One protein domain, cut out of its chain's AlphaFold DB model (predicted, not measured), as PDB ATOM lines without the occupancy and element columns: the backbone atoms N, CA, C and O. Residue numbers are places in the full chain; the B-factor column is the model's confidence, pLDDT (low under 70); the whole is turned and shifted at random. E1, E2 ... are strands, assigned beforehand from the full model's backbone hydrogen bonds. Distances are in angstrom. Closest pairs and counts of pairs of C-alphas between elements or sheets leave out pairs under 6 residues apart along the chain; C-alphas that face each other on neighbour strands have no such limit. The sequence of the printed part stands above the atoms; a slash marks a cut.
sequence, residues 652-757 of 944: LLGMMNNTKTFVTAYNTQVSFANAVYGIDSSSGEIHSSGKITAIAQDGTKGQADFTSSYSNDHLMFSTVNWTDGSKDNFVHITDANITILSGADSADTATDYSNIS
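AT A GLANCE: This is residues 652 to 757 of the 944 residues of a protein of Leuconostoc carnosum (UniProt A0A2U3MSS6). The model is a single, twisted sheet whose strands zigzag back and forth as a wall, with no other named element covering either face. Strands E3, E4 and E5 are the long ones; E1 and E2 share one side of the bent E3, E8 makes the opposite edge, and beyond E8 a loop leads to the short strand E9, away from the sheet. The printed part has 106 residues, with no named helix and nine named strands, E1 to E9 in that order, and its class is all strand. The sheet is branched at E3 and antiparallel throughout its neighbour pairs. The whole is only just compact, close to loose, the radius of gyration of the C-alphas being 15.6 A, and the C-alphas span 42 by 38 by 22 A along their three main axes.

IN THESE COORDINATES: E1, residues 652 to 655, begins with C-alpha 652 at (165.087, 204.315, 235.373). E2 is residues 660 to 663. E3, residues 669 to 680, is 30.9 A long and bends by 61 degrees at residue 674. E4, residues 685 to 695, measures 30.4 A and E5, residues 701 to 710, 28.6 A, with C-alpha 701 at (138.123, 211.313, 221.517). E6 is residues 714 to 720, 17.9 A; E7 is residues 729 to 734, 16.6 A; E8 is residues 738 to 741. E9, residues 754 to 757, ends with C-alpha 757 at (158.731, 182.182, 203.423).

HOW THE PARTS SIT: E1, beside residues 675 to 679 of E3, and E2, beside residues 669 to 672, lie on one side of E3, and E4 lies on the other side. E1 and E3 are antiparallel at 158 degrees, with N 654 and O 677 3.0 A apart, within hydrogen-bond range. E2 to E8 form a meander, each strand the antiparallel neighbour of the one before, and each successive pair is a hairpin. Within hydrogen-bond range are N 662 and O 670 of E2 and E3, 2.9 A; N 676 and O 689 of E3 and E4, 2.7 A; N 690 and O 706 of E4 and E5, 3.0 A; N 707 and O 718 of E5 and E6, 2.9 A; N 717 and O 731 of E6 and E7, 2.8 A; and N 732 and O 739 of E7 and E8, 2.9 A. E1, E2 and E8 are edge strands. E9 pairs with no named strand, and E8 and E9 are apart.

THE WHOLE: The two C-alphas farthest apart, those of Asn 657 and Ser 757, are 44.8 A apart. The printed part has no cut. The link from E8 to E9, 12 residues, is long. The mean pLDDT of the printed part is 78.5, and residues 653, 656 to 658, 737 and 741 to 757 are under 70.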
ATOM      1  N   LEU A 652     165.314 202.917 235.728       71.00
ATOM      2  CA  LEU A 652     165.087 204.315 235.373       71.00
ATOM      3  C   LEU A 652     163.588 204.508 235.158       71.00
ATOM      4  O   LEU A 652     163.097 204.124 234.110       71.00
ATOM      5  N   LEU A 653     162.871 205.092 236.121       67.56
ATOM      6  CA  LEU A 653     161.448 205.428 235.986       67.56
ATOM      7  C   LEU A 653     161.284 206.942 235.835       67.56
ATOM      8  O   LEU A 653     161.310 207.687 236.815       67.56
ATOM      9  N   GLY A 654     161.133 207.404 234.596       70.75
ATOM     10  CA  GLY A 654     160.853 208.805 234.279       70.75
ATOM     11  C   GLY A 654     159.388 209.006 233.905       70.75
ATOM     12  O   GLY A 654     158.918 208.392 232.955       70.75
ATOM     13  N   MET A 655     158.665 209.885 234.607       72.12
ATOM     14  CA  MET A 655     157.319 210.311 234.201       72.12
ATOM     15  C   MET A 655     157.393 211.594 233.368       72.12
ATOM     16  O   MET A 655     157.887 212.621 233.835       72.12
ATOM     17  N   MET A 656     156.850 211.570 232.149       68.50
ATOM     18  CA  MET A 656     156.544 212.800 231.421       68.50
ATOM     19  C   MET A 656     155.252 213.415 231.966       68.50
ATOM     20  O   MET A 656     154.159 212.930 231.684       68.50
ATOM     21  N   ASN A 657     155.373 214.528 232.691       66.06
ATOM     22  CA  ASN A 657     154.223 215.280 233.217       66.06
ATOM     23  C   ASN A 657     153.565 216.215 232.182       66.06
ATOM     24  O   ASN A 657     152.575 216.873 232.489       66.06
ATOM     25  N   ASN A 658     154.111 216.294 230.964       68.81
ATOM     26  CA  ASN A 658     153.607 217.158 229.898       68.81
ATOM     27  C   ASN A 658     152.982 216.328 228.777       68.81
ATOM     28  O   ASN A 658     153.565 215.344 228.322       68.81
ATOM     29  N   THR A 659     151.839 216.785 228.273       79.38
ATOM     30  CA  THR A 659     151.204 216.217 227.083       79.38
ATOM     31  C   THR A 659     152.000 216.603 225.838       79.38
ATOM     32  O   THR A 659     152.134 217.789 225.524       79.38
ATOM     33  N   LYS A 660     152.526 215.616 225.105       80.94
ATOM     34  CA  LYS A 660     153.109 215.838 223.773       80.94
ATOM     35  C   LYS A 660     152.081 215.501 222.713       80.94
ATOM     36  O   LYS A 660     151.578 214.384 222.691       80.94
ATOM     37  N   THR A 661     151.820 216.460 221.832       83.56
ATOM     38  CA  THR A 661     150.776 216.374 220.813       83.56
ATOM     39  C   THR A 661     151.366 216.551 219.423       83.56
ATOM     40  O   THR A 661     152.160 217.464 219.201       83.56
ATOM     41  N   PHE A 662     150.947 215.716 218.480       85.88
ATOM     42  CA  PHE A 662     151.238 215.858 217.055       85.88
ATOM     43  C   PHE A 662     149.976 215.551 216.246       85.88
ATOM     44  O   PHE A 662     149.065 214.872 216.716       85.88
ATOM     45  N   VAL A 663     149.896 216.097 215.036       83.94
ATOM     46  CA  VAL A 663     148.752 215.910 214.139       83.94
ATOM     47  C   VAL A 663     149.185 214.985 213.011       83.94
ATOM     48  O   VAL A 663     150.222 215.201 212.387       83.94
ATOM     49  N   THR A 664     148.420 213.923 212.790       82.25
ATOM     50  CA  THR A 664     148.666 212.959 211.709       82.25
ATOM     51  C   THR A 664     148.269 213.540 210.348       82.25
ATOM     52  O   THR A 664     147.550 214.535 210.269       82.25
ATOM     53  N   ALA A 665     148.667 212.880 209.255       78.44
ATOM     54  CA  ALA A 665     148.261 213.257 207.895       78.44
ATOM     55  C   ALA A 665     146.731 213.237 207.672       78.44
ATOM     56  O   ALA A 665     146.237 213.880 206.751       78.44
ATOM     57  N   TYR A 666     145.982 212.542 208.535       78.56
ATOM     58  CA  TYR A 666     144.518 212.474 208.525       78.56
ATOM     59  C   TYR A 666     143.865 213.499 209.462       78.56
ATOM     60  O   TYR A 666     142.727 213.319 209.888       78.56
ATOM     61  N   ASN A 667     144.598 214.548 209.850       80.62
ATOM     62  CA  ASN A 667     144.141 215.599 210.761       80.62
ATOM     63  C   ASN A 667     143.690 215.105 212.153       80.62
ATOM     64  O   ASN A 667     143.064 215.849 212.902       80.62
ATOM     65  N   THR A 668     144.037 213.867 212.523       81.44
ATOM     66  CA  THR A 668     143.807 213.330 213.870       81.44
ATOM     67  C   THR A 668     144.916 213.822 214.783       81.44
ATOM     68  O   THR A 668     146.099 213.620 214.492       81.44
ATOM     69  N   GLN A 669     144.537 214.462 215.882       88.50
ATOM     70  CA  GLN A 669     145.461 214.919 216.905       88.50
ATOM     71  C   GLN A 669     145.757 213.762 217.862       88.50
ATOM     72  O   GLN A 669     144.872 213.297 218.572       88.50
ATOM     73  N   VAL A 670     147.005 213.305 217.891       87.44
ATOM     74  CA  VAL A 670     147.461 212.254 218.804       87.44
ATOM     75  C   VAL A 670     148.290 212.891 219.901       87.44
ATOM     76  O   VAL A 670     149.181 213.701 219.638       87.44
ATOM     77  N   SER A 671     147.989 212.539 221.145       87.75
ATOM     78  CA  SER A 671     148.721 213.024 222.301       87.75
ATOM     79  C   SER A 671     149.052 211.918 223.291       87.75
ATOM     80  O   SER A 671     148.230 211.049 223.571       87.75
ATOM     81  N   PHE A 672     150.269 211.968 223.823       85.00
ATOM     82  CA  PHE A 672     150.739 211.090 224.890       85.00
ATOM     83  C   PHE A 672     150.777 211.879 226.197       85.00
ATOM     84  O   PHE A 672     151.336 212.979 226.226       85.00
ATOM     85  N   ALA A 673     150.191 211.332 227.263       78.69
ATOM     86  CA  ALA A 673     150.136 211.973 228.574       78.69
ATOM     87  C   ALA A 673     150.510 210.991 229.691       78.69
ATOM     88  O   ALA A 673     150.141 209.816 229.638       78.69
ATOM     89  N   ASN A 674     151.213 211.499 230.711       75.31
ATOM     90  CA  ASN A 674     151.661 210.736 231.882       75.31
ATOM     91  C   ASN A 674     152.415 209.450 231.510       75.31
ATOM     92  O   ASN A 674     152.269 208.429 232.178       75.31
ATOM     93  N   ALA A 675     153.178 209.490 230.415       80.31
ATOM     94  CA  ALA A 675     153.943 208.340 229.969       80.31
ATOM     95  C   ALA A 675     155.128 208.104 230.914       80.31
ATOM     96  O   ALA A 675     155.904 209.022 231.195       80.31
ATOM     97  N   VAL A 676     155.234 206.877 231.403       83.19
ATOM     98  CA  VAL A 676     156.371 206.332 232.130       83.19
ATOM     99  C   VAL A 676     157.349 205.781 231.102       83.19
ATOM    100  O   VAL A 676     156.952 205.029 230.217       83.19
ATOM    101  N   TYR A 677     158.619 206.140 231.225       84.62
ATOM    102  CA  TYR A 677     159.724 205.529 230.492       84.62
ATOM    103  C   TYR A 677     160.580 204.759 231.486       84.62
ATOM    104  O   TYR A 677     160.933 205.300 232.536       84.62
ATOM    105  N   GLY A 678     160.849 203.505 231.138       83.62
ATOM    106  CA  GLY A 678     161.468 202.483 231.959       83.62
ATOM    107  C   GLY A 678     162.690 201.878 231.277       83.62
ATOM    108  O   GLY A 678     162.620 201.507 230.108       83.62
ATOM    109  N   ILE A 679     163.789 201.726 232.008       83.75
ATOM    110  CA  ILE A 679     164.791 200.691 231.718       83.75
ATOM    111  C   ILE A 679     164.783 199.787 232.939       83.75
ATOM    112  O   ILE A 679     164.997 200.309 234.029       83.75
ATOM    113  N   ASP A 680     164.504 198.498 232.755       80.06
ATOM    114  CA  ASP A 680     164.598 197.465 233.787       80.06
ATOM    115  C   ASP A 680     165.738 196.513 233.413       80.06
ATOM    116  O   ASP A 680     165.627 195.684 232.509       80.06
ATOM    117  N   SER A 681     166.876 196.654 234.089       74.81
ATOM    118  CA  SER A 681     168.037 195.803 233.812       74.81
ATOM    119  C   SER A 681     167.848 194.348 234.247       74.81
ATOM    120  O   SER A 681     168.604 193.496 233.790       74.81
ATOM    121  N   SER A 682     166.895 194.058 235.141       74.25
ATOM    122  CA  SER A 682     166.669 192.702 235.650       74.25
ATOM    123  C   SER A 682     165.976 191.815 234.611       74.25
ATOM    124  O   SER A 682     166.309 190.635 234.496       74.25
ATOM    125  N   SER A 683     165.085 192.398 233.801       75.12
ATOM    126  CA  SER A 683     164.471 191.762 232.626       75.12
ATOM    127  C   SER A 683     165.186 192.093 231.308       75.12
ATOM    128  O   SER A 683     164.892 191.487 230.279       75.12
ATOM    129  N   GLY A 684     166.129 193.044 231.314       78.31
ATOM    130  CA  GLY A 684     166.768 193.556 230.097       78.31
ATOM    131  C   GLY A 684     165.797 194.329 229.198       78.31
ATOM    132  O   GLY A 684     166.021 194.425 227.992       78.31
ATOM    133  N   GLU A 685     164.703 194.840 229.768       86.12
ATOM    134  CA  GLU A 685     163.596 195.447 229.040       86.12
ATOM    135  C   GLU A 685     163.666 196.978 229.089       86.12
ATOM    136  O   GLU A 685     163.666 197.605 230.152       86.12
ATOM    137  N   ILE A 686     163.664 197.604 227.917       89.19
ATOM    138  CA  ILE A 686     163.415 199.035 227.748       89.19
ATOM    139  C   ILE A 686     161.941 199.187 227.397       89.19
ATOM    140  O   ILE A 686     161.515 198.715 226.343       89.19
ATOM    141  N   HIS A 687     161.159 199.853 228.243       88.94
ATOM    142  CA  HIS A 687     159.722 199.992 228.040       88.94
ATOM    143  C   HIS A 687     159.227 201.430 228.194       88.94
ATOM    144  O   HIS A 687     159.863 202.294 228.794       88.94
ATOM    145  N   SER A 688     158.048 201.696 227.645       89.06
ATOM    146  CA  SER A 688     157.275 202.881 227.982       89.06
ATOM    147  C   SER A 688     155.801 202.534 228.081       89.06
ATOM    148  O   SER A 688     155.321 201.670 227.350       89.06
ATOM    149  N   SER A 689     155.088 203.169 229.004       87.75
ATOM    150  CA  SER A 689     153.660 202.938 229.208       87.75
ATOM    151  C   SER A 689     152.943 204.223 229.596       87.75
ATOM    152  O   SER A 689     153.543 205.130 230.160       87.75
ATOM    153  N   GLY A 690     151.663 204.361 229.272       88.69
ATOM    154  CA  GLY A 690     150.908 205.566 229.618       88.69
ATOM    155  C   GLY A 690     149.579 205.650 228.891       88.69
ATOM    156  O   GLY A 690     149.091 204.658 228.362       88.69
ATOM    157  N   LYS A 691     148.992 206.849 228.834       88.06
ATOM    158  CA  LYS A 691     147.762 207.076 228.068       88.06
ATOM    159  C   LYS A 691     148.086 207.697 226.714       88.06
ATOM    160  O   LYS A 691     148.719 208.754 226.644       88.06
ATOM    161  N   ILE A 692     147.593 207.073 225.650       88.88
ATOM    162  CA  ILE A 692     147.496 207.685 224.326       88.88
ATOM    163  C   ILE A 692     146.079 208.226 224.145       88.88
ATOM    164  O   ILE A 692     145.106 207.590 224.534       88.88
ATOM    165  N   THR A 693     145.958 209.429 223.595       89.44
ATOM    166  CA  THR A 693     144.684 210.054 223.238       89.44
ATOM    167  C   THR A 693     144.708 210.380 221.756       89.44
ATOM    168  O   THR A 693     145.590 211.120 221.325       89.44
ATOM    169  N   ALA A 694     143.735 209.895 220.997       87.00
ATOM    170  CA  ALA A 694     143.491 210.316 219.626       87.00
ATOM    171  C   ALA A 694     142.203 211.145 219.577       87.00
ATOM    172  O   ALA A 694     141.176 210.730 220.111       87.00
ATOM    173  N   ILE A 695     142.269 212.325 218.966       87.69
ATOM    174  CA  ILE A 695     141.116 213.185 218.697       87.69
ATOM    175  C   ILE A 695     140.968 213.273 217.183       87.69
ATOM    176  O   ILE A 695     141.832 213.850 216.514       87.69
ATOM    177  N   ALA A 696     139.917 212.670 216.640       80.94
ATOM    178  CA  ALA A 696     139.644 212.727 215.211       80.94
ATOM    179  C   ALA A 696     139.168 214.130 214.798       80.94
ATOM    180  O   ALA A 696     138.840 214.979 215.630       80.94
ATOM    181  N   GLN A 697     139.132 214.392 213.490       79.56
ATOM    182  CA  GLN A 697     138.749 215.701 212.946       79.56
ATOM    183  C   GLN A 697     137.325 216.131 213.346       79.56
ATOM    184  O   GLN A 697     137.044 217.325 213.431       79.56
ATOM    185  N   ASP A 698     136.437 215.171 213.601       81.81
ATOM    186  CA  ASP A 698     135.061 215.397 214.055       81.81
ATOM    187  C   ASP A 698     134.946 215.684 215.567       81.81
ATOM    188  O   ASP A 698     133.851 215.936 216.069       81.81
ATOM    189  N   GLY A 699     136.070 215.676 216.293       78.44
ATOM    190  CA  GLY A 699     136.141 215.911 217.732       78.44
ATOM    191  C   GLY A 699     135.922 214.667 218.597       78.44
ATOM    192  O   GLY A 699     135.997 214.780 219.823       78.44
ATOM    193  N   THR A 700     135.684 213.490 218.006       81.69
ATOM    194  CA  THR A 700     135.621 212.229 218.761       81.69
ATOM    195  C   THR A 700     136.968 211.935 219.414       81.69
ATOM    196  O   THR A 700     138.026 212.138 218.818       81.69
ATOM    197  N   LYS A 701     136.934 211.511 220.682       85.12
ATOM    198  CA  LYS A 701     138.123 211.313 221.517       85.12
ATOM    199  C   LYS A 701     138.198 209.867 221.997       85.12
ATOM    200  O   LYS A 701     137.428 209.471 222.871       85.12
ATOM    201  N   GLY A 702     139.194 209.143 221.506       87.62
ATOM    202  CA  GLY A 702     139.593 207.834 222.009       87.62
ATOM    203  C   GLY A 702     140.802 207.949 222.925       87.62
ATOM    204  O   GLY A 702     141.774 208.628 222.594       87.62
ATOM    205  N   GLN A 703     140.759 207.306 224.087       89.31
ATOM    206  CA  GLN A 703     141.921 207.115 224.951       89.31
ATOM    207  C   GLN A 703     142.205 205.636 225.135       89.31
ATOM    208  O   GLN A 703     141.281 204.886 225.408       89.31
ATOM    209  N   ALA A 704     143.469 205.240 225.061       89.94
ATOM    210  CA  ALA A 704     143.915 203.878 225.323       89.94
ATOM    211  C   ALA A 704     145.135 203.864 226.245       89.94
ATOM    212  O   ALA A 704     145.849 204.863 226.382       89.94
ATOM    213  N   ASP A 705     145.371 202.719 226.874       90.31
ATOM    214  CA  ASP A 705     146.645 202.386 227.497       90.31
ATOM    215  C   ASP A 705     147.642 202.026 226.404       90.31
ATOM    216  O   ASP A 705     147.438 201.087 225.643       90.31
ATOM    217  N   PHE A 706     148.722 202.785 226.304       89.94
ATOM    218  CA  PHE A 706     149.830 202.490 225.413       89.94
ATOM    219  C   PHE A 706     150.923 201.759 226.187       89.94
ATOM    220  O   PHE A 706     151.247 202.170 227.299       89.94
ATOM    221  N   THR A 707     151.505 200.720 225.586       90.00
ATOM    222  CA  THR A 707     152.744 200.088 226.063       90.00
ATOM    223  C   THR A 707     153.666 199.798 224.885       90.00
ATOM    224  O   THR A 707     153.235 199.214 223.893       90.00
ATOM    225  N   SER A 708     154.942 200.154 225.002       90.62
ATOM    226  CA  SER A 708     156.014 199.692 224.120       90.62
ATOM    227  C   SER A 708     157.096 199.010 224.935       90.62
ATOM    228  O   SER A 708     157.437 199.519 225.999       90.62
ATOM    229  N   SER A 709     157.704 197.957 224.415       91.75
ATOM    230  CA  SER A 709     158.818 197.286 225.076       91.75
ATOM    231  C   SER A 709     159.792 196.681 224.076       91.75
ATOM    232  O   SER A 709     159.391 196.169 223.032       91.75
ATOM    233  N   TYR A 710     161.071 196.720 224.421       91.00
ATOM    234  CA  TYR A 710     162.161 196.059 223.724       91.00
ATOM    235  C   TYR A 710     162.987 195.283 224.744       91.00
ATOM    236  O   TYR A 710     163.476 195.871 225.707       91.00
ATOM    237  N   SER A 711     163.140 193.984 224.531       87.94
ATOM    238  CA  SER A 711     163.927 193.078 225.361       87.94
ATOM    239  C   SER A 711     164.665 192.068 224.473       87.94
ATOM    240  O   SER A 711     164.570 192.104 223.243       87.94
ATOM    241  N   ASN A 712     165.396 191.144 225.096       80.31
ATOM    242  CA  ASN A 712     165.978 190.003 224.386       80.31
ATOM    243  C   ASN A 712     164.916 189.012 223.879       80.31
ATOM    244  O   ASN A 712     165.178 188.294 222.916       80.31
ATOM    245  N   ASP A 713     163.742 188.990 224.510       83.81
ATOM    246  CA  ASP A 713     162.676 188.029 224.223       83.81
ATOM    247  C   ASP A 713     161.667 188.590 223.214       83.81
ATOM    248  O   ASP A 713     161.071 187.835 222.440       83.81
ATOM    249  N   HIS A 714     161.475 189.917 223.196       87.12
ATOM    250  CA  HIS A 714     160.463 190.541 222.355       87.12
ATOM    251  C   HIS A 714     160.695 192.013 221.996       87.12
ATOM    252  O   HIS A 714     161.301 192.794 222.725       87.12
ATOM    253  N   LEU A 715     160.090 192.424 220.882       91.88
ATOM    254  CA  LEU A 715     159.802 193.815 220.538       91.88
ATOM    255  C   LEU A 715     158.280 193.973 220.422       91.88
ATOM    256  O   LEU A 715     157.663 193.361 219.551       91.88
ATOM    257  N   MET A 716     157.667 194.788 221.285       90.12
ATOM    258  CA  MET A 716     156.216 194.988 221.335       90.12
ATOM    259  C   MET A 716     155.824 196.466 221.306       90.12
ATOM    260  O   MET A 716     156.441 197.309 221.952       90.12
ATOM    261  N   PHE A 717     154.729 196.763 220.608       90.50
ATOM    262  CA  PHE A 717     154.001 198.028 220.662       90.50
ATOM    263  C   PHE A 717     152.512 197.728 220.778       90.50
ATOM    264  O   PHE A 717     151.998 196.903 220.029       90.50
ATOM    265  N   SER A 718     151.807 198.392 221.686       90.06
ATOM    266  CA  SER A 718     150.399 198.111 221.949       90.06
ATOM    267  C   SER A 718     149.615 199.344 222.365       90.06
ATOM    268  O   SER A 718     150.144 200.236 223.029       90.06
ATOM    269  N   THR A 719     148.343 199.383 221.976       88.31
ATOM    270  CA  THR A 719     147.343 200.326 222.483       88.31
ATOM    271  C   THR A 719     146.082 199.550 222.806       88.31
ATOM    272  O   THR A 719     145.506 198.931 221.911       88.31
ATOM    273  N   VAL A 720     145.684 199.559 224.070       87.69
ATOM    274  CA  VAL A 720     144.649 198.674 224.606       87.69
ATOM    275  C   VAL A 720     143.619 199.456 225.404       87.69
ATOM    276  O   VAL A 720     143.919 200.540 225.902       87.69
ATOM    277  N   ASN A 721     142.420 198.909 225.568       88.88
ATOM    278  CA  ASN A 721     141.336 199.511 226.344       88.88
ATOM    279  C   ASN A 721     140.891 200.886 225.808       88.88
ATOM    280  O   ASN A 721     140.804 201.858 226.566       88.88
ATOM    281  N   TRP A 722     140.611 200.990 224.507       86.81
ATOM    282  CA  TRP A 722     140.129 202.242 223.916       86.81
ATOM    283  C   TRP A 722     138.762 202.676 224.478       86.81
ATOM    284  O   TRP A 722     137.780 201.937 224.440       86.81
ATOM    285  N   THR A 723     138.671 203.913 224.976       88.12
ATOM    286  CA  THR A 723     137.461 204.449 225.634       88.12
ATOM    287  C   THR A 723     136.308 204.771 224.689       88.12
ATOM    288  O   THR A 723     135.176 204.914 225.141       88.12
ATOM    289  N   ASP A 724     136.583 204.953 223.402       82.69
ATOM    290  CA  ASP A 724     135.579 205.253 222.375       82.69
ATOM    291  C   ASP A 724     134.978 203.985 221.745       82.69
ATOM    292  O   ASP A 724     134.159 204.077 220.832       82.69
ATOM    293  N   GLY A 725     135.357 202.805 222.248       78.19
ATOM    294  CA  GLY A 725     134.920 201.513 221.725       78.19
ATOM    295  C   GLY A 725     135.746 201.004 220.542       78.19
ATOM    296  O   GLY A 725     135.392 199.970 219.973       78.19
ATOM    297  N   SER A 726     136.836 201.687 220.173       78.31
ATOM    298  CA  SER A 726     137.800 201.158 219.202       78.31
ATOM    299  C   SER A 726     138.404 199.830 219.688       78.31
ATOM    300  O   SER A 726     138.487 199.562 220.885       78.31
ATOM    301  N   LYS A 727     138.821 198.961 218.760       79.50
ATOM    302  CA  LYS A 727     139.493 197.697 219.109       79.50
ATOM    303  C   LYS A 727     140.977 197.934 219.420       79.50
ATOM    304  O   LYS A 727     141.600 198.841 218.865       79.50
ATOM    305  N   ASP A 728     141.540 197.082 220.272       83.81
ATOM    306  CA  ASP A 728     142.953 197.119 220.654       83.81
ATOM    307  C   ASP A 728     143.883 196.825 219.466       83.81
ATOM    308  O   ASP A 728     143.533 196.089 218.542       83.81
ATOM    309  N   ASN A 729     145.093 197.384 219.505       81.44
ATOM    310  CA  ASN A 729     146.116 197.193 218.475       81.44
ATOM    311  C   ASN A 729     147.419 196.718 219.115       81.44
ATOM    312  O   ASN A 729     147.846 197.311 220.107       81.44
ATOM    313  N   PHE A 730     148.075 195.717 218.524       83.31
ATOM    314  CA  PHE A 730     149.376 195.217 218.978       83.31
ATOM    315  C   PHE A 730     150.275 194.828 217.800       83.31
ATOM    316  O   PHE A 730     149.834 194.196 216.845       83.31
ATOM    317  N   VAL A 731     151.561 195.139 217.908       85.06
ATOM    318  CA  VAL A 731     152.648 194.559 217.113       85.06
ATOM    319  C   VAL A 731     153.567 193.862 218.100       85.06
ATOM    320  O   VAL A 731     154.025 194.511 219.035       85.06
ATOM    321  N   HIS A 732     153.822 192.569 217.925       86.00
ATOM    322  CA  HIS A 732     154.647 191.780 218.834       86.00
ATOM    323  C   HIS A 732     155.556 190.842 218.041       86.00
ATOM    324  O   HIS A 732     155.088 189.979 217.304       86.00
ATOM    325  N   ILE A 733     156.861 191.038 218.171       84.56
ATOM    326  CA  ILE A 733     157.899 190.215 217.556       84.56
ATOM    327  C   ILE A 733     158.590 189.470 218.685       84.56
ATOM    328  O   ILE A 733     159.071 190.109 219.612       84.56
ATOM    329  N   THR A 734     158.644 188.149 218.589       82.69
ATOM    330  CA  THR A 734     159.345 187.261 219.526       82.69
ATOM    331  C   THR A 734     160.371 186.422 218.765       82.69
ATOM    332  O   THR A 734     160.441 186.477 217.533       82.69
ATOM    333  N   ASP A 735     161.142 185.604 219.473       73.44
ATOM    334  CA  ASP A 735     161.966 184.553 218.868       73.44
ATOM    335  C   ASP A 735     161.140 183.505 218.085       73.44
ATOM    336  O   ASP A 735     161.657 182.856 217.171       73.44
ATOM    337  N   ALA A 736     159.851 183.363 218.405       71.88
ATOM    338  CA  ALA A 736     158.963 182.346 217.850       71.88
ATOM    339  C   ALA A 736     158.066 182.832 216.696       71.88
ATOM    340  O   ALA A 736     157.748 182.050 215.795       71.88
ATOM    341  N   ASN A 737     157.599 184.085 216.716       69.69
ATOM    342  CA  ASN A 737     156.673 184.614 215.710       69.69
ATOM    343  C   ASN A 737     156.689 186.149 215.594       69.69
ATOM    344  O   ASN A 737     157.150 186.862 216.482       69.69
ATOM    345  N   ILE A 738     156.134 186.644 214.483       76.69
ATOM    346  CA  ILE A 738     155.759 188.046 214.283       76.69
ATOM    347  C   ILE A 738     154.230 188.101 214.271       76.69
ATOM    348  O   ILE A 738     153.604 187.530 213.380       76.69
ATOM    349  N   THR A 739     153.640 188.796 215.241       72.06
ATOM    350  CA  THR A 739     152.194 189.001 215.378       72.06
ATOM    351  C   THR A 739     151.854 190.470 215.121       72.06
ATOM    352  O   THR A 739     152.401 191.361 215.770       72.06
ATOM    353  N   ILE A 740     150.943 190.739 214.182       72.38
ATOM    354  CA  ILE A 740     150.434 192.083 213.873       72.38
ATOM    355  C   ILE A 740     148.912 192.034 213.982       72.38
ATOM    356  O   ILE A 740     148.253 191.390 213.171       72.38
ATOM    357  N   LEU A 741     148.357 192.718 214.979       69.31
ATOM    358  CA  LEU A 741     146.923 192.866 215.189       69.31
ATOM    359  C   LEU A 741     146.559 194.345 215.047       69.31
ATOM    360  O   LEU A 741     146.880 195.162 215.911       69.31
ATOM    361  N   SER A 742     145.880 194.680 213.952       66.44
ATOM    362  CA  SER A 742     145.189 195.958 213.809       66.44
ATOM    363  C   SER A 742     143.728 195.738 214.187       66.44
ATOM    364  O   SER A 742     143.083 194.844 213.647       66.44
ATOM    365  N   GLY A 743     143.193 196.555 215.083       62.41
ATOM    366  CA  GLY A 743     141.782 196.587 215.440       62.41
ATOM    367  C   GLY A 743     140.862 197.041 214.297       62.41
ATOM    368  O   GLY A 743     139.642 196.997 214.446       62.41
ATOM    369  N   ALA A 744     141.414 197.461 213.155       56.66
ATOM    370  CA  ALA A 744     140.659 197.629 211.921       56.66
ATOM    371  C   ALA A 744     140.487 196.272 211.220       56.66
ATOM    372  O   ALA A 744     141.403 195.453 211.210       56.66
ATOM    373  N   ASP A 745     139.332 196.053 210.591       52.38
ATOM    374  CA  ASP A 745     138.930 194.781 209.967       52.38
ATOM    375  C   ASP A 745     139.783 194.359 208.735       52.38
ATOM    376  O   ASP A 745     139.328 193.567 207.915       52.38
ATOM    377  N   SER A 746     141.004 194.885 208.557       52.50
ATOM    378  CA  SER A 746     141.812 194.688 207.346       52.50
ATOM    379  C   SER A 746     143.328 194.641 207.601       52.50
ATOM    380  O   SER A 746     144.096 195.478 207.124       52.50
ATOM    381  N   ALA A 747     143.767 193.621 208.337       48.50
ATOM    382  CA  ALA A 747     145.117 193.069 208.223       48.50
ATOM    383  C   ALA A 747     144.987 191.537 208.180       48.50
ATOM    384  O   ALA A 747     144.495 190.966 209.147       48.50
ATOM    385  N   ASP A 748     145.345 190.912 207.050       53.66
ATOM    386  CA  ASP A 748     145.288 189.466 206.747       53.66
ATOM    387  C   ASP A 748     145.402 188.549 207.983       53.66
ATOM    388  O   ASP A 748     146.496 188.210 208.444       53.66
ATOM    389  N   THR A 749     144.264 188.120 208.530       49.12
ATOM    390  CA  THR A 749     144.204 187.260 209.713       49.12
ATOM    391  C   THR A 749     144.303 185.792 209.314       49.12
ATOM    392  O   THR A 749     143.314 185.139 208.992       49.12
ATOM    393  N   ALA A 750     145.508 185.233 209.392       53.91
ATOM    394  CA  ALA A 750     145.653 183.800 209.601       53.91
ATOM    395  C   ALA A 750     145.501 183.511 211.095       53.91
ATOM    396  O   ALA A 750     146.263 184.018 211.915       53.91
ATOM    397  N   THR A 751     144.495 182.727 211.451       51.81
ATOM    398  CA  THR A 751     143.923 182.689 212.802       51.81
ATOM    399  C   THR A 751     144.660 181.814 213.823       51.81
ATOM    400  O   THR A 751     144.168 181.695 214.934       51.81
ATOM    401  N   ASP A 752     145.838 181.258 213.500       53.94
ATOM    402  CA  ASP A 752     146.657 180.491 214.461       53.94
ATOM    403  C   ASP A 752     148.177 180.649 214.220       53.94
ATOM    404  O   ASP A 752     148.825 181.483 214.844       53.94
ATOM    405  N   TYR A 753     148.774 179.872 213.303       51.91
ATOM    406  CA  TYR A 753     150.201 179.939 212.949       51.91
ATOM    407  C   TYR A 753     150.348 180.217 211.460       51.91
ATOM    408  O   TYR A 753     149.937 179.383 210.655       51.91
ATOM    409  N   SER A 754     150.972 181.343 211.096       61.00
ATOM    410  CA  SER A 754     151.347 181.652 209.712       61.00
ATOM    411  C   SER A 754     152.840 181.874 209.552       61.00
ATOM    412  O   SER A 754     153.411 182.828 210.070       61.00
ATOM    413  N   ASN A 755     153.473 180.991 208.783       59.25
ATOM    414  CA  ASN A 755     154.864 181.118 208.371       59.25
ATOM    415  C   ASN A 755     154.920 181.593 206.914       59.25
ATOM    416  O   ASN A 755     154.520 180.857 206.003       59.25
ATOM    417  N   ILE A 756     155.409 182.817 206.709       64.31
ATOM    418  CA  ILE A 756     155.657 183.393 205.385       64.31
ATOM    419  C   ILE A 756     157.134 183.179 205.042       64.31
ATOM    420  O   ILE A 756     158.023 183.677 205.727       64.31
ATOM    421  N   SER A 757     157.391 182.435 203.966       59.06
ATOM    422  CA  SER A 757     158.731 182.182 203.423       59.06
ATOM    423  C   SER A 757     158.759 182.473 201.915       59.06
ATOM    424  O   SER A 757     157.698 182.481 201.290       59.06
TER     425      SER A 757